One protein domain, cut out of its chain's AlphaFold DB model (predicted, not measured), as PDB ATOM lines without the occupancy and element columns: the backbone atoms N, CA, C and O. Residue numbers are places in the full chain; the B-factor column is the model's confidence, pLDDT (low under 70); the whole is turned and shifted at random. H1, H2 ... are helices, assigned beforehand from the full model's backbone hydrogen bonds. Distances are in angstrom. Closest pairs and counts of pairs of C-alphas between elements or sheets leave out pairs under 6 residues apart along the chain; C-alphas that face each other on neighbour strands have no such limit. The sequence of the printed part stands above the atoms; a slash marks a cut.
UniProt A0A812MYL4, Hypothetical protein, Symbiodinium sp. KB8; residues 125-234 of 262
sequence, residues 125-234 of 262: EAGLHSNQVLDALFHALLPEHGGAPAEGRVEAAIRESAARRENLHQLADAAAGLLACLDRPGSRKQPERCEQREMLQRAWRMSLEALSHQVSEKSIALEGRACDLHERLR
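AT A GLANCE: This is residues 125 to 234 of the 262 residues of the protein "Hypothetical protein" of Symbiodinium sp. KB8 (UniProt A0A812MYL4). One long straight helix, H4, has its first half packed against a small bundle of three shorter helices, while its last part, residues 215 to 234, sticks out as a bare arm. H3 folds back along H4, H2 packs on both of them, and H1 packs on H3. The printed part has 110 residues with four named helices in the order H1, H2, H3, H4 and no named strand, in the class all helix. The whole is loose, with a radius of gyration of the C-alphas of 18.7 A, and flat, spanning 67 by 35 by 18 A.

HOW THE PARTS SIT: H4, residues 191 to 234, touches H3, residues 168 to 182, with its residues 193 to 211 alone, at a shallow tilt of 24 degrees, opposite ways, as a hairpin; the closest C-alphas are those of Ala 172 and Trp 204, 4.6 A apart. H2, residues 150 to 163, touches H4 at a shallow tilt of 31 degrees, the same way, closest at the C-alphas of Val 154 and Ala 203, 5.5 A. H2 and H3 form a hairpin at a steep tilt of 38 degrees, closest at the C-alphas of Ser 161 and Leu 168, 5.3 A. H1, residues 131 to 141, touches H3 at a shallow tilt of 16 degrees, opposite ways, closest at the C-alphas of Leu 134 and Leu 178, 7.2 A. H3 is the hub, touching three helices, and H1 to H4 form a bundle, helices grouped side by side. In H1, H2, H3 and H4 every O i to N i+4 pair is within hydrogen-bond range.

IN THESE COORDINATES: H4 measures 64.8 A from C-alpha 191 at (138.478, 170.301, 191.167) to C-alpha 234 at (151.579, 173.015, 127.714). H3 measures 21.1 A, H2 20.4 A and H1 15.1 A, H1 beginning at C-alpha 131 at (147.076, 180.494, 191.457).

THE WHOLE: The farthest C-alphas, Lys 189 and Arg 234, are 66.9 A apart. The printed part has no cut; the link H2 to H3 is tight, the others short. Mean pLDDT of the printed part is 80.9, with residues 145 to 148, 185 to 189 and 221 to 230 among those under 70.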
ATOM      1  N   GLU A 125     159.867 178.834 183.328       91.38
ATOM      2  CA  GLU A 125     161.329 179.004 183.336       91.38
ATOM      3  C   GLU A 125     161.827 179.574 184.677       91.38
ATOM      4  O   GLU A 125     162.803 179.078 185.240       91.38
ATOM      5  N   ALA A 126     161.114 180.557 185.235       90.81
ATOM      6  CA  ALA A 126     161.458 181.232 186.487       90.81
ATOM      7  C   ALA A 126     161.105 180.459 187.761       90.81
ATOM      8  O   ALA A 126     161.345 180.951 188.867       90.81
ATOM      9  N   GLY A 127     160.509 179.270 187.657       87.56
ATOM     10  CA  GLY A 127     160.124 178.556 188.867       87.56
ATOM     11  C   GLY A 127     158.913 179.168 189.584       87.56
ATOM     12  O   GLY A 127     158.640 178.752 190.707       87.56
ATOM     13  N   LEU A 128     158.185 180.114 188.983       86.56
ATOM     14  CA  LEU A 128     157.136 180.870 189.666       86.56
ATOM     15  C   LEU A 128     155.757 180.252 189.484       86.56
ATOM     16  O   LEU A 128     155.356 179.876 188.388       86.56
ATOM     17  N   HIS A 129     155.015 180.201 190.584       84.56
ATOM     18  CA  HIS A 129     153.654 179.695 190.606       84.56
ATOM     19  C   HIS A 129     152.786 180.602 191.478       84.56
ATOM     20  O   HIS A 129     153.140 180.915 192.615       84.56
ATOM     21  N   SER A 130     151.664 181.051 190.927       87.25
ATOM     22  CA  SER A 130     150.651 181.823 191.639       87.25
ATOM     23  C   SER A 130     149.295 181.482 191.048       87.25
ATOM     24  O   SER A 130     149.041 181.801 189.890       87.25
ATOM     25  N   ASN A 131     148.436 180.860 191.855       87.00
ATOM     26  CA  ASN A 131     147.076 180.494 191.457       87.00
ATOM     27  C   ASN A 131     146.324 181.695 190.874       87.00
ATOM     28  O   ASN A 131     145.841 181.610 189.757       87.00
ATOM     29  N   GLN A 132     146.371 182.849 191.547       89.56
ATOM     30  CA  GLN A 132     145.734 184.081 191.070       89.56
ATOM     31  C   GLN A 132     146.226 184.525 189.685       89.56
ATOM     32  O   GLN A 132     145.432 184.964 188.858       89.56
ATOM     33  N   VAL A 133     147.533 184.425 189.420       91.88
ATOM     34  CA  VAL A 133     148.087 184.766 188.100       91.88
ATOM     35  C   VAL A 133     147.636 183.757 187.052       91.88
ATOM     36  O   VAL A 133     147.281 184.155 185.948       91.88
ATOM     37  N   LEU A 134     147.642 182.465 187.384       90.44
ATOM     38  CA  LEU A 134     147.210 181.415 186.465       90.44
ATOM     39  C   LEU A 134     145.729 181.534 186.128       90.44
ATOM     40  O   LEU A 134     145.388 181.442 184.957       90.44
ATOM     41  N   ASP A 135     144.885 181.818 187.115       91.06
ATOM     42  CA  ASP A 135     143.458 182.060 186.908       91.06
ATOM     43  C   ASP A 135     143.252 183.276 186.006       91.06
ATOM     44  O   ASP A 135     142.557 183.191 184.996       91.06
ATOM     45  N   ALA A 136     143.937 184.388 186.285       92.44
ATOM     46  CA  ALA A 136     143.835 185.585 185.460       92.44
ATOM     47  C   ALA A 136     144.277 185.340 184.005       92.44
ATOM     48  O   ALA A 136     143.606 185.788 183.079       92.44
ATOM     49  N   LEU A 137     145.378 184.611 183.787       93.69
ATOM     50  CA  LEU A 137     145.852 184.269 182.442       93.69
ATOM     51  C   LEU A 137     144.943 183.253 181.738       93.69
ATOM     52  O   LEU A 137     144.758 183.345 180.526       93.69
ATOM     53  N   PHE A 138     144.355 182.314 182.479       93.06
ATOM     54  CA  PHE A 138     143.371 181.366 181.966       93.06
ATOM     55  C   PHE A 138     142.106 182.084 181.486       93.06
ATOM     56  O   PHE A 138     141.703 181.907 180.337       93.06
ATOM     57  N   HIS A 139     141.518 182.945 182.321       91.25
ATOM     58  CA  HIS A 139     140.331 183.722 181.955       91.25
ATOM     59  C   HIS A 139     140.618 184.736 180.842       91.25
ATOM     60  O   HIS A 139     139.741 185.004 180.028       91.25
ATOM     61  N   ALA A 140     141.845 185.254 180.763       90.94
ATOM     62  CA  ALA A 140     142.283 186.083 179.647       90.94
ATOM     63  C   ALA A 140     142.362 185.294 178.327       90.94
ATOM     64  O   ALA A 140     141.982 185.820 177.285       90.94
ATOM     65  N   LEU A 141     142.849 184.046 178.358       91.19
ATOM     66  CA  LEU A 141     142.989 183.205 177.164       91.19
ATOM     67  C   LEU A 141     141.652 182.636 176.675       91.19
ATOM     68  O   LEU A 141     141.427 182.537 175.472       91.19
ATOM     69  N   LEU A 142     140.788 182.237 177.607       90.50
ATOM     70  CA  LEU A 142     139.497 181.611 177.333       90.50
ATOM     71  C   LEU A 142     138.393 182.407 178.044       90.50
ATOM     72  O   LEU A 142     137.910 181.939 179.069       90.50
ATOM     73  N   PRO A 143     137.978 183.593 177.568       84.75
ATOM     74  CA  PRO A 143     137.002 184.418 178.277       84.75
ATOM     75  C   PRO A 143     135.630 183.748 178.388       84.75
ATOM     76  O   PRO A 143     135.233 182.947 177.536       84.75
ATOM     77  N   GLU A 144     134.873 184.099 179.424       81.06
ATOM     78  CA  GLU A 144     133.462 183.714 179.533       81.06
ATOM     79  C   GLU A 144     132.628 184.554 178.573       81.06
ATOM     80  O   GLU A 144     132.580 185.775 178.682       81.06
ATOM     81  N   HIS A 145     131.966 183.896 177.624       66.44
ATOM     82  CA  HIS A 145     131.076 184.556 176.678       66.44
ATOM     83  C   HIS A 145     129.632 184.212 177.044       66.44
ATOM     84  O   HIS A 145     129.183 183.100 176.782       66.44
ATOM     85  N   GLY A 146     128.917 185.144 177.681       59.50
ATOM     86  CA  GLY A 146     127.461 185.059 177.872       59.50
ATOM     87  C   GLY A 146     126.947 183.802 178.590       59.50
ATOM     88  O   GLY A 146     125.886 183.304 178.232       59.50
ATOM     89  N   GLY A 147     127.696 183.258 179.558       60.97
ATOM     90  CA  GLY A 147     127.312 182.029 180.269       60.97
ATOM     91  C   GLY A 147     127.463 180.744 179.447       60.97
ATOM     92  O   GLY A 147     126.904 179.715 179.820       60.97
ATOM     93  N   ALA A 148     128.193 180.788 178.326       61.03
ATOM     94  CA  ALA A 148     128.457 179.606 177.518       61.03
ATOM     95  C   ALA A 148     129.135 178.500 178.350       61.03
ATOM     96  O   ALA A 148     130.050 178.796 179.130       61.03
ATOM     97  N   PRO A 149     128.742 177.225 178.155       70.44
ATOM     98  CA  PRO A 149     129.421 176.099 178.785       70.44
ATOM     99  C   PRO A 149     130.905 176.078 178.391       70.44
ATOM    100  O   PRO A 149     131.295 176.630 177.358       70.44
ATOM    101  N   ALA A 150     131.737 175.415 179.199       71.75
ATOM    102  CA  ALA A 150     133.191 175.331 179.017       71.75
ATOM    103  C   ALA A 150     133.615 174.999 177.571       71.75
ATOM    104  O   ALA A 150     134.564 175.582 177.042       71.75
ATOM    105  N   GLU A 151     132.870 174.119 176.899       73.00
ATOM    106  CA  GLU A 151     133.102 173.744 175.501       73.00
ATOM    107  C   GLU A 151     132.962 174.927 174.534       73.00
ATOM    108  O   GLU A 151     133.824 175.143 173.678       73.00
ATOM    109  N   GLY A 152     131.932 175.756 174.729       80.44
ATOM    110  CA  GLY A 152     131.672 176.936 173.909       80.44
ATOM    111  C   GLY A 152     132.770 177.995 174.024       80.44
ATOM    112  O   GLY A 152     133.055 178.688 173.047       80.44
ATOM    113  N   ARG A 153     133.451 178.083 175.179       85.25
ATOM    114  CA  ARG A 153     134.602 178.989 175.374       85.25
ATOM    115  C   ARG A 153     135.789 178.580 174.505       85.25
ATOM    116  O   ARG A 153     136.414 179.434 173.878       85.25
ATOM    117  N   VAL A 154     136.091 177.282 174.443       85.94
ATOM    118  CA  VAL A 154     137.201 176.761 173.633       85.94
ATOM    119  C   VAL A 154     136.914 176.946 172.144       85.94
ATOM    120  O   VAL A 154     137.760 177.458 171.415       85.94
ATOM    121  N   GLU A 155     135.711 176.597 171.691       87.56
ATOM    122  CA  GLU A 155     135.322 176.753 170.286       87.56
ATOM    123  C   GLU A 155     135.327 178.218 169.831       87.56
ATOM    124  O   GLU A 155     135.797 178.517 168.730       87.56
ATOM    125  N   ALA A 156     134.864 179.140 170.681       86.56
ATOM    126  CA  ALA A 156     134.933 180.573 170.414       86.56
ATOM    127  C   ALA A 156     136.386 181.054 170.264       86.56
ATOM    128  O   ALA A 156     136.705 181.721 169.278       86.56
ATOM    129  N   ALA A 157     137.280 180.651 171.174       86.69
ATOM    130  CA  ALA A 157     138.695 181.021 171.127       86.69
ATOM    131  C   ALA A 157     139.405 180.490 169.869       86.69
ATOM    132  O   ALA A 157     140.188 181.213 169.239       86.69
ATOM    133  N   ILE A 158     139.102 179.251 169.462       87.31
ATOM    134  CA  ILE A 158     139.599 178.654 168.213       87.31
ATOM    135  C   ILE A 158     139.099 179.453 167.010       87.31
ATOM    136  O   ILE A 158     139.897 179.843 166.156       87.31
ATOM    137  N   ARG A 159     137.794 179.744 166.953       87.12
ATOM    138  CA  ARG A 159     137.169 180.486 165.852       87.12
ATOM    139  C   ARG A 159     137.750 181.893 165.713       87.12
ATOM    140  O   ARG A 159     138.116 182.288 164.607       87.12
ATOM    141  N   GLU A 160     137.882 182.629 166.814       85.00
ATOM    142  CA  GLU A 160     138.473 183.972 166.826       85.00
ATOM    143  C   GLU A 160     139.945 183.940 166.383       85.00
ATOM    144  O   GLU A 160     140.374 184.741 165.544       85.00
ATOM    145  N   SER A 161     140.720 182.977 166.888       84.19
ATOM    146  CA  SER A 161     142.140 182.830 166.546       84.19
ATOM    147  C   SER A 161     142.354 182.428 165.085       84.19
ATOM    148  O   SER A 161     143.280 182.925 164.438       84.19
ATOM    149  N   ALA A 162     141.485 181.571 164.543       82.75
ATOM    150  CA  ALA A 162     141.488 181.185 163.135       82.75
ATOM    151  C   ALA A 162     141.107 182.360 162.220       82.75
ATOM    152  O   ALA A 162     141.752 182.568 161.189       82.75
ATOM    153  N   ALA A 163     140.119 183.172 162.616       81.50
ATOM    154  CA  ALA A 163     139.702 184.358 161.869       81.50
ATOM    155  C   ALA A 163     140.833 185.391 161.735       81.50
ATOM    156  O   ALA A 163     140.965 186.041 160.696       81.50
ATOM    157  N   ARG A 164     141.707 185.493 162.744       76.19
ATOM    158  CA  ARG A 164     142.891 186.368 162.726       76.19
ATOM    159  C   ARG A 164     144.101 185.779 161.982       76.19
ATOM    160  O   ARG A 164     145.165 186.385 162.023       76.19
ATOM    161  N   ARG A 165     143.936 184.639 161.288       59.06
ATOM    162  CA  ARG A 165     144.868 183.919 160.379       59.06
ATOM    163  C   ARG A 165     146.279 183.582 160.897       59.06
ATOM    164  O   ARG A 165     146.936 182.739 160.294       59.06
ATOM    165  N   GLU A 166     146.733 184.152 162.010       62.72
ATOM    166  CA  GLU A 166     148.089 183.982 162.547       62.72
ATOM    167  C   GLU A 166     148.113 183.608 164.038       62.72
ATOM    168  O   GLU A 166     149.190 183.454 164.601       62.72
ATOM    169  N   ASN A 167     146.965 183.385 164.687       75.44
ATOM    170  CA  ASN A 167     146.929 183.230 166.149       75.44
ATOM    171  C   ASN A 167     146.731 181.794 166.652       75.44
ATOM    172  O   ASN A 167     146.892 181.559 167.845       75.44
ATOM    173  N   LEU A 168     146.429 180.813 165.792       85.25
ATOM    174  CA  LEU A 168     146.197 179.431 166.247       85.25
ATOM    175  C   LEU A 168     147.441 178.791 166.888       85.25
ATOM    176  O   LEU A 168     147.326 178.128 167.914       85.25
ATOM    177  N   HIS A 169     148.636 179.033 166.338       87.75
ATOM    178  CA  HIS A 169     149.880 178.550 166.953       87.75
ATOM    179  C   HIS A 169     150.127 179.214 168.312       87.75
ATOM    180  O   HIS A 169     150.514 178.551 169.263       87.75
ATOM    181  N   GLN A 170     149.812 180.505 168.432       89.75
ATOM    182  CA  GLN A 170     149.961 181.260 169.676       89.75
ATOM    183  C   GLN A 170     148.967 180.795 170.745       89.75
ATOM    184  O   GLN A 170     149.314 180.757 171.921       89.75
ATOM    185  N   LEU A 171     147.745 180.426 170.347       90.75
ATOM    186  CA  LEU A 171     146.754 179.816 171.231       90.75
ATOM    187  C   LEU A 171     147.222 178.439 171.718       90.75
ATOM    188  O   LEU A 171     147.133 178.161 172.913       90.75
ATOM    189  N   ALA A 172     147.782 177.616 170.825       90.94
ATOM    190  CA  ALA A 172     148.372 176.333 171.194       90.94
ATOM    191  C   ALA A 172     149.536 176.508 172.190       90.94
ATOM    192  O   ALA A 172     149.553 175.848 173.229       90.94
ATOM    193  N   ASP A 173     150.459 177.435 171.920       90.25
ATOM    194  CA  ASP A 173     151.598 177.735 172.795       90.25
ATOM    195  C   ASP A 173     151.141 178.269 174.161       90.25
ATOM    196  O   ASP A 173     151.669 177.873 175.203       90.25
ATOM    197  N   ALA A 174     150.125 179.137 174.180       93.31
ATOM    198  CA  ALA A 174     149.548 179.670 175.408       93.31
ATOM    199  C   ALA A 174     148.909 178.573 176.260       93.31
ATOM    200  O   ALA A 174     149.172 178.501 177.465       93.31
ATOM    201  N   ALA A 175     148.117 177.700 175.632       92.56
ATOM    202  CA  ALA A 175     147.480 176.575 176.299       92.56
ATOM    203  C   ALA A 175     148.519 175.598 176.869       92.56
ATOM    204  O   ALA A 175     148.437 175.224 178.039       92.56
ATOM    205  N   ALA A 176     149.545 175.254 176.084       92.06
ATOM    206  CA  ALA A 176     150.639 174.391 176.521       92.06
ATOM    207  C   ALA A 176     151.434 174.997 177.691       92.06
ATOM    208  O   ALA A 176     151.712 174.312 178.677       92.06
ATOM    209  N   GLY A 177     151.758 176.291 177.628       89.94
ATOM    210  CA  GLY A 177     152.469 176.978 178.706       89.94
ATOM    211  C   GLY A 177     151.661 177.041 180.007       89.94
ATOM    212  O   GLY A 177     152.209 176.819 181.087       89.94
ATOM    213  N   LEU A 178     150.346 177.277 179.929       92.50
ATOM    214  CA  LEU A 178     149.470 177.245 181.105       92.50
ATOM    215  C   LEU A 178     149.314 175.828 181.679       92.50
ATOM    216  O   LEU A 178     149.346 175.671 182.898       92.50
ATOM    217  N   LEU A 179     149.228 174.792 180.837       91.62
ATOM    218  CA  LEU A 179     149.241 173.395 181.289       91.62
ATOM    219  C   LEU A 179     150.520 173.062 182.063       91.62
ATOM    220  O   LEU A 179     150.449 172.526 183.168       91.62
ATOM    221  N   ALA A 180     151.682 173.467 181.545       89.69
ATOM    222  CA  ALA A 180     152.960 173.270 182.225       89.69
ATOM    223  C   ALA A 180     153.015 173.973 183.595       89.69
ATOM    224  O   ALA A 180     153.590 173.442 184.551       89.69
ATOM    225  N   CYS A 181     152.379 175.141 183.730       88.56
ATOM    226  CA  CYS A 181     152.212 175.804 185.023       88.56
ATOM    227  C   CYS A 181     151.314 175.017 185.994       88.56
ATOM    228  O   CYS A 181     151.598 175.004 187.196       88.56
ATOM    229  N   LEU A 182     150.247 174.381 185.494       85.94
ATOM    230  CA  LEU A 182     149.285 173.592 186.275       85.94
ATOM    231  C   LEU A 182     149.805 172.202 186.674       85.94
ATOM    232  O   LEU A 182     149.332 171.625 187.654       85.94
ATOM    233  N   ASP A 183     150.762 171.641 185.935       80.56
ATOM    234  CA  ASP A 183     151.276 170.285 186.167       80.56
ATOM    235  C   ASP A 183     152.291 170.166 187.308       80.56
ATOM    236  O   ASP A 183     152.692 169.048 187.671       80.56
ATOM    237  N   ARG A 184     152.652 171.295 187.929       72.50
ATOM    238  CA  ARG A 184     153.580 171.328 189.058       72.50
ATOM    239  C   ARG A 184     153.045 170.599 190.301       72.50
ATOM    240  O   ARG A 184     151.837 170.605 190.562       72.50
ATOM    241  N   PRO A 185     153.936 169.975 191.099       60.75
ATOM    242  CA  PRO A 185     153.546 169.286 192.325       60.75
ATOM    243  C   PRO A 185     152.853 170.264 193.286       60.75
ATOM    244  O   PRO A 185     153.443 171.269 193.666       60.75
ATOM    245  N   GLY A 186     151.601 169.980 193.659       62.22
ATOM    246  CA  GLY A 186     150.803 170.811 194.575       62.22
ATOM    247  C   GLY A 186     149.436 171.234 194.026       62.22
ATOM    248  O   GLY A 186     148.478 171.286 194.789       62.22
ATOM    249  N   SER A 187     149.300 171.429 192.710       60.03
ATOM    250  CA  SER A 187     148.056 171.946 192.100       60.03
ATOM    251  C   SER A 187     147.061 170.859 191.661       60.03
ATOM    252  O   SER A 187     145.959 171.167 191.223       60.03
ATOM    253  N   ARG A 188     147.420 169.573 191.791       59.91
ATOM    254  CA  ARG A 188     146.677 168.428 191.212       59.91
ATOM    255  C   ARG A 188     145.408 168.000 191.961       59.91
ATOM    256  O   ARG A 188     144.708 167.123 191.478       59.91
ATOM    257  N   LYS A 189     145.132 168.549 193.148       63.12
ATOM    258  CA  LYS A 189     144.041 168.070 194.026       63.12
ATOM    259  C   LYS A 189     142.804 168.976 194.056       63.12
ATOM    260  O   LYS A 189     141.882 168.697 194.812       63.12
ATOM    261  N   GLN A 190     142.786 170.060 193.283       73.38
ATOM    262  CA  GLN A 190     141.674 171.014 193.263       73.38
ATOM    263  C   GLN A 190     140.753 170.733 192.061       73.38
ATOM    264  O   GLN A 190     141.263 170.706 190.941       73.38
ATOM    265  N   PRO A 191     139.429 170.565 192.255       74.69
ATOM    266  CA  PRO A 191     138.478 170.301 191.167       74.69
ATOM    267  C   PRO A 191     138.527 171.351 190.047       74.69
ATOM    268  O   PRO A 191     138.618 170.997 188.876       74.69
ATOM    269  N   GLU A 192     138.598 172.634 190.409       79.69
ATOM    270  CA  GLU A 192     138.726 173.758 189.464       79.69
ATOM    271  C   GLU A 192     139.973 173.632 188.569       79.69
ATOM    272  O   GLU A 192     139.961 173.992 187.394       79.69
ATOM    273  N   ARG A 193     141.065 173.061 189.095       84.31
ATOM    274  CA  ARG A 193     142.310 172.839 188.340       84.31
ATOM    275  C   ARG A 193     142.202 171.664 187.375       84.31
ATOM    276  O   ARG A 193     142.943 171.639 186.391       84.31
ATOM    277  N   CYS A 194     141.323 170.703 187.647       83.81
ATOM    278  CA  CYS A 194     141.010 169.629 186.709       83.81
ATOM    279  C   CYS A 194     140.227 170.185 185.516       83.81
ATOM    280  O   CYS A 194     140.644 169.969 184.382       83.81
ATOM    281  N   GLU A 195     139.194 170.991 185.762       87.50
ATOM    282  CA  GLU A 195     138.398 171.614 184.696       87.50
ATOM    283  C   GLU A 195     139.246 172.547 183.815       87.50
ATOM    284  O   GLU A 195     139.282 172.399 182.592       87.50
ATOM    285  N   GLN A 196     140.023 173.452 184.425       89.19
ATOM    286  CA  GLN A 196     140.943 174.324 183.682       89.19
ATOM    287  C   GLN A 196     141.922 173.520 182.815       89.19
ATOM    288  O   GLN A 196     142.207 173.894 181.677       89.19
ATOM    289  N   ARG A 197     142.437 172.400 183.334       89.81
ATOM    290  CA  ARG A 197     143.353 171.517 182.605       89.81
ATOM    291  C   ARG A 197     142.670 170.866 181.411       89.81
ATOM    292  O   ARG A 197     143.253 170.864 180.332       89.81
ATOM    293  N   GLU A 198     141.462 170.344 181.578       90.06
ATOM    294  CA  GLU A 198     140.693 169.744 180.486       90.06
ATOM    295  C   GLU A 198     140.396 170.767 179.384       90.06
ATOM    296  O   GLU A 198     140.626 170.492 178.202       90.06
ATOM    297  N   MET A 199     139.987 171.982 179.761       90.94
ATOM    298  CA  MET A 199     139.747 173.075 178.817       90.94
ATOM    299  C   MET A 199     141.011 173.459 178.046       90.94
ATOM    300  O   MET A 199     140.973 173.587 176.823       90.94
ATOM    301  N   LEU A 200     142.148 173.601 178.733       91.81
ATOM    302  CA  LEU A 200     143.422 173.924 178.089       91.81
ATOM    303  C   LEU A 200     143.921 172.778 177.196       91.81
ATOM    304  O   LEU A 200     144.414 173.034 176.100       91.81
ATOM    305  N   GLN A 201     143.756 171.517 177.608       92.25
ATOM    306  CA  GLN A 201     144.082 170.349 176.778       92.25
ATOM    307  C   GLN A 201     143.217 170.284 175.520       92.25
ATOM    308  O   GLN A 201     143.711 169.937 174.445       92.25
ATOM    309  N   ARG A 202     141.925 170.610 175.631       92.12
ATOM    310  CA  ARG A 202     141.022 170.704 174.479       92.12
ATOM    311  C   ARG A 202     141.429 171.851 173.559       92.12
ATOM    312  O   ARG A 202     141.592 171.618 172.366       92.12
ATOM    313  N   ALA A 203     141.670 173.045 174.102       90.50
ATOM    314  CA  ALA A 203     142.114 174.206 173.330       90.50
ATOM    315  C   ALA A 203     143.429 173.935 172.590       90.50
ATOM    316  O   ALA A 203     143.548 174.260 171.409       90.50
ATOM    317  N   TRP A 204     144.389 173.282 173.247       92.56
ATOM    318  CA  TRP A 204     145.647 172.876 172.632       92.56
ATOM    319  C   TRP A 204     145.429 171.897 171.471       92.56
ATOM    320  O   TRP A 204     145.864 172.182 170.356       92.56
ATOM    321  N   ARG A 205     144.696 170.793 171.690       91.75
ATOM    322  CA  ARG A 205     144.412 169.791 170.644       91.75
ATOM    323  C   ARG A 205     143.665 170.381 169.450       91.75
ATOM    324  O   ARG A 205     144.136 170.253 168.326       91.75
ATOM    325  N   MET A 206     142.569 171.099 169.695       92.12
ATOM    326  CA  MET A 206     141.773 171.717 168.629       92.12
ATOM    327  C   MET A 206     142.576 172.763 167.846       92.12
ATOM    328  O   MET A 206     142.407 172.891 166.636       92.12
ATOM    329  N   SER A 207     143.483 173.496 168.508       89.56
ATOM    330  CA  SER A 207     144.374 174.440 167.818       89.56
ATOM    331  C   SER A 207     145.332 173.712 166.878       89.56
ATOM    332  O   SER A 207     145.537 174.161 165.752       89.56
ATOM    333  N   LEU A 208     145.902 172.582 167.313       87.81
ATOM    334  CA  LEU A 208     146.794 171.759 166.491       87.81
ATOM    335  C   LEU A 208     146.063 171.113 165.306       87.81
ATOM    336  O   LEU A 208     146.586 171.127 164.192       87.81
ATOM    337  N   GLU A 209     144.851 170.603 165.520       88.50
ATOM    338  CA  GLU A 209     143.996 170.064 164.456       88.50
ATOM    339  C   GLU A 209     143.666 171.146 163.419       88.50
ATOM    340  O   GLU A 209     143.903 170.959 162.224       88.50
ATOM    341  N   ALA A 210     143.223 172.325 163.865       86.44
ATOM    342  CA  ALA A 210     142.927 173.453 162.983       86.44
ATOM    343  C   ALA A 210     144.162 173.932 162.195       86.44
ATOM    344  O   ALA A 210     144.057 174.251 161.010       86.44
ATOM    345  N   LEU A 211     145.346 173.953 162.821       84.56
ATOM    346  CA  LEU A 211     146.607 174.254 162.136       84.56
ATOM    347  C   LEU A 211     146.937 173.209 161.067       84.56
ATOM    348  O   LEU A 211     147.336 173.581 159.964       84.56
ATOM    349  N   SER A 212     146.750 171.923 161.371       83.69
ATOM    350  CA  SER A 212     146.964 170.825 160.424       83.69
ATOM    351  C   SER A 212     146.069 170.971 159.188       83.69
ATOM    352  O   SER A 212     146.556 170.919 158.054       83.69
ATOM    353  N   HIS A 213     144.781 171.274 159.390       83.62
ATOM    354  CA  HIS A 213     143.845 171.543 158.298       83.62
ATOM    355  C   HIS A 213     144.266 172.752 157.450       83.62
ATOM    356  O   HIS A 213     144.305 172.641 156.227       83.62
ATOM    357  N   GLN A 214     144.686 173.863 158.066       77.94
ATOM    358  CA  GLN A 214     145.161 175.037 157.320       77.94
ATOM    359  C   GLN A 214     146.422 174.764 156.489       77.94
ATOM    360  O   GLN A 214     146.593 175.349 155.417       77.94
ATOM    361  N   VAL A 215     147.338 173.927 156.982       76.19
ATOM    362  CA  VAL A 215     148.538 173.532 156.227       76.19
ATOM    363  C   VAL A 215     148.150 172.644 155.047       76.19
ATOM    364  O   VAL A 215     148.631 172.880 153.939       76.19
ATOM    365  N   SER A 216     147.241 171.692 155.261       73.25
ATOM    366  CA  SER A 216     146.726 170.809 154.210       73.25
ATOM    367  C   SER A 216     146.014 171.592 153.101       73.25
ATOM    368  O   SER A 216     146.372 171.471 151.932       73.25
ATOM    369  N   GLU A 217     145.099 172.500 153.454       72.44
ATOM    370  CA  GLU A 217     144.393 173.362 152.496       72.44
ATOM    371  C   GLU A 217     145.351 174.239 151.683       72.44
ATOM    372  O   GLU A 217     145.185 174.394 150.473       72.44
ATOM    373  N   LYS A 218     146.388 174.796 152.324       74.00
ATOM    374  CA  LYS A 218     147.426 175.565 151.623       74.00
ATOM    375  C   LYS A 218     148.253 174.686 150.689       74.00
ATOM    376  O   LYS A 218     148.575 175.150 149.600       74.00
ATOM    377  N   SER A 219     148.584 173.456 151.086       69.69
ATOM    378  CA  SER A 219     149.303 172.500 150.231       69.69
ATOM    379  C   SER A 219     148.479 172.152 148.995       69.69
ATOM    380  O   SER A 219     148.954 172.334 147.880       69.69
ATOM    381  N   ILE A 220     147.207 171.792 149.184       72.00
ATOM    382  CA  ILE A 220     146.267 171.479 148.098       72.00
ATOM    383  C   ILE A 220     146.084 172.692 147.174       72.00
ATOM    384  O   ILE A 220     146.114 172.559 145.953       72.00
ATOM    385  N   ALA A 221     145.950 173.901 147.728       68.88
ATOM    386  CA  ALA A 221     145.834 175.121 146.930       68.88
ATOM    387  C   ALA A 221     147.113 175.444 146.135       68.88
ATOM    388  O   ALA A 221     147.032 175.996 145.035       68.88
ATOM    389  N   LEU A 222     148.295 175.133 146.676       68.12
ATOM    390  CA  LEU A 222     149.573 175.297 145.978       68.12
ATOM    391  C   LEU A 222     149.753 174.245 144.877       68.12
ATOM    392  O   LEU A 222     150.190 174.600 143.784       68.12
ATOM    393  N   GLU A 223     149.364 172.996 145.130       66.06
ATOM    394  CA  GLU A 223     149.358 171.912 144.141       66.06
ATOM    395  C   GLU A 223     148.389 172.204 142.990       66.06
ATOM    396  O   GLU A 223     148.780 172.116 141.828       66.06
ATOM    397  N   GLY A 224     147.170 172.665 143.285       68.12
ATOM    398  CA  GLY A 224     146.202 173.082 142.265       68.12
ATOM    399  C   GLY A 224     146.735 174.213 141.377       68.12
ATOM    400  O   GLY A 224     146.655 174.137 140.155       68.12
ATOM    401  N   ARG A 225     147.388 175.223 141.970       63.53
ATOM    402  CA  ARG A 225     148.043 176.301 141.207       63.53
ATOM    403  C   ARG A 225     149.215 175.807 140.364       63.53
ATOM    404  O   ARG A 225     149.448 176.352 139.288       63.53
ATOM    405  N   ALA A 226     149.965 174.818 140.846       61.56
ATOM    406  CA  ALA A 226     151.051 174.208 140.086       61.56
ATOM    407  C   ALA A 226     150.515 173.417 138.880       61.56
ATOM    408  O   ALA A 226     151.082 173.531 137.792       61.56
ATOM    409  N   CYS A 227     149.398 172.698 139.041       65.44
ATOM    410  CA  CYS A 227     148.691 172.033 137.944       65.44
ATOM    411  C   CYS A 227     148.189 173.036 136.893       65.44
ATOM    412  O   CYS A 227     148.505 172.873 135.715       65.44
ATOM    413  N   ASP A 228     147.524 174.118 137.309       69.38
ATOM    414  CA  ASP A 228     147.053 175.179 136.401       69.38
ATOM    415  C   ASP A 228     148.207 175.834 135.619       69.38
ATOM    416  O   ASP A 228     148.093 176.141 134.428       69.38
ATOM    417  N   LEU A 229     149.350 176.058 136.279       64.38
ATOM    418  CA  LEU A 229     150.562 176.585 135.645       64.38
ATOM    419  C   LEU A 229     151.162 175.596 134.641       64.38
ATOM    420  O   LEU A 229     151.582 176.016 133.562       64.38
ATOM    421  N   HIS A 230     151.185 174.304 134.971       65.38
ATOM    422  CA  HIS A 230     151.680 173.258 134.078       65.38
ATOM    423  C   HIS A 230     150.802 173.120 132.827       65.38
ATOM    424  O   HIS A 230     151.318 173.001 131.716       65.38
ATOM    425  N   GLU A 231     149.481 173.200 132.978       72.25
ATOM    426  CA  GLU A 231     148.543 173.150 131.857       72.25
ATOM    427  C   GLU A 231     148.666 174.384 130.952       72.25
ATOM    428  O   GLU A 231     148.760 174.258 129.729       72.25
ATOM    429  N   ARG A 232     148.801 175.581 131.537       66.62
ATOM    430  CA  ARG A 232     149.082 176.814 130.782       66.62
ATOM    431  C   ARG A 232     150.402 176.751 130.014       66.62
ATOM    432  O   ARG A 232     150.453 177.201 128.871       66.62
ATOM    433  N   LEU A 233     151.452 176.182 130.609       65.56
ATOM    434  CA  LEU A 233     152.735 175.964 129.935       65.56
ATOM    435  C   LEU A 233     152.587 175.033 128.724       65.56
ATOM    436  O   LEU A 233     153.065 175.384 127.648       65.56
ATOM    437  N   ARG A 234     151.848 173.920 128.849       77.12
ATOM    438  CA  ARG A 234     151.579 173.015 127.714       77.12
ATOM    439  C   ARG A 234     150.829 173.698 126.572       77.12
ATOM    440  O   ARG A 234     151.171 173.495 125.410       77.12
TER     441      ARG A 234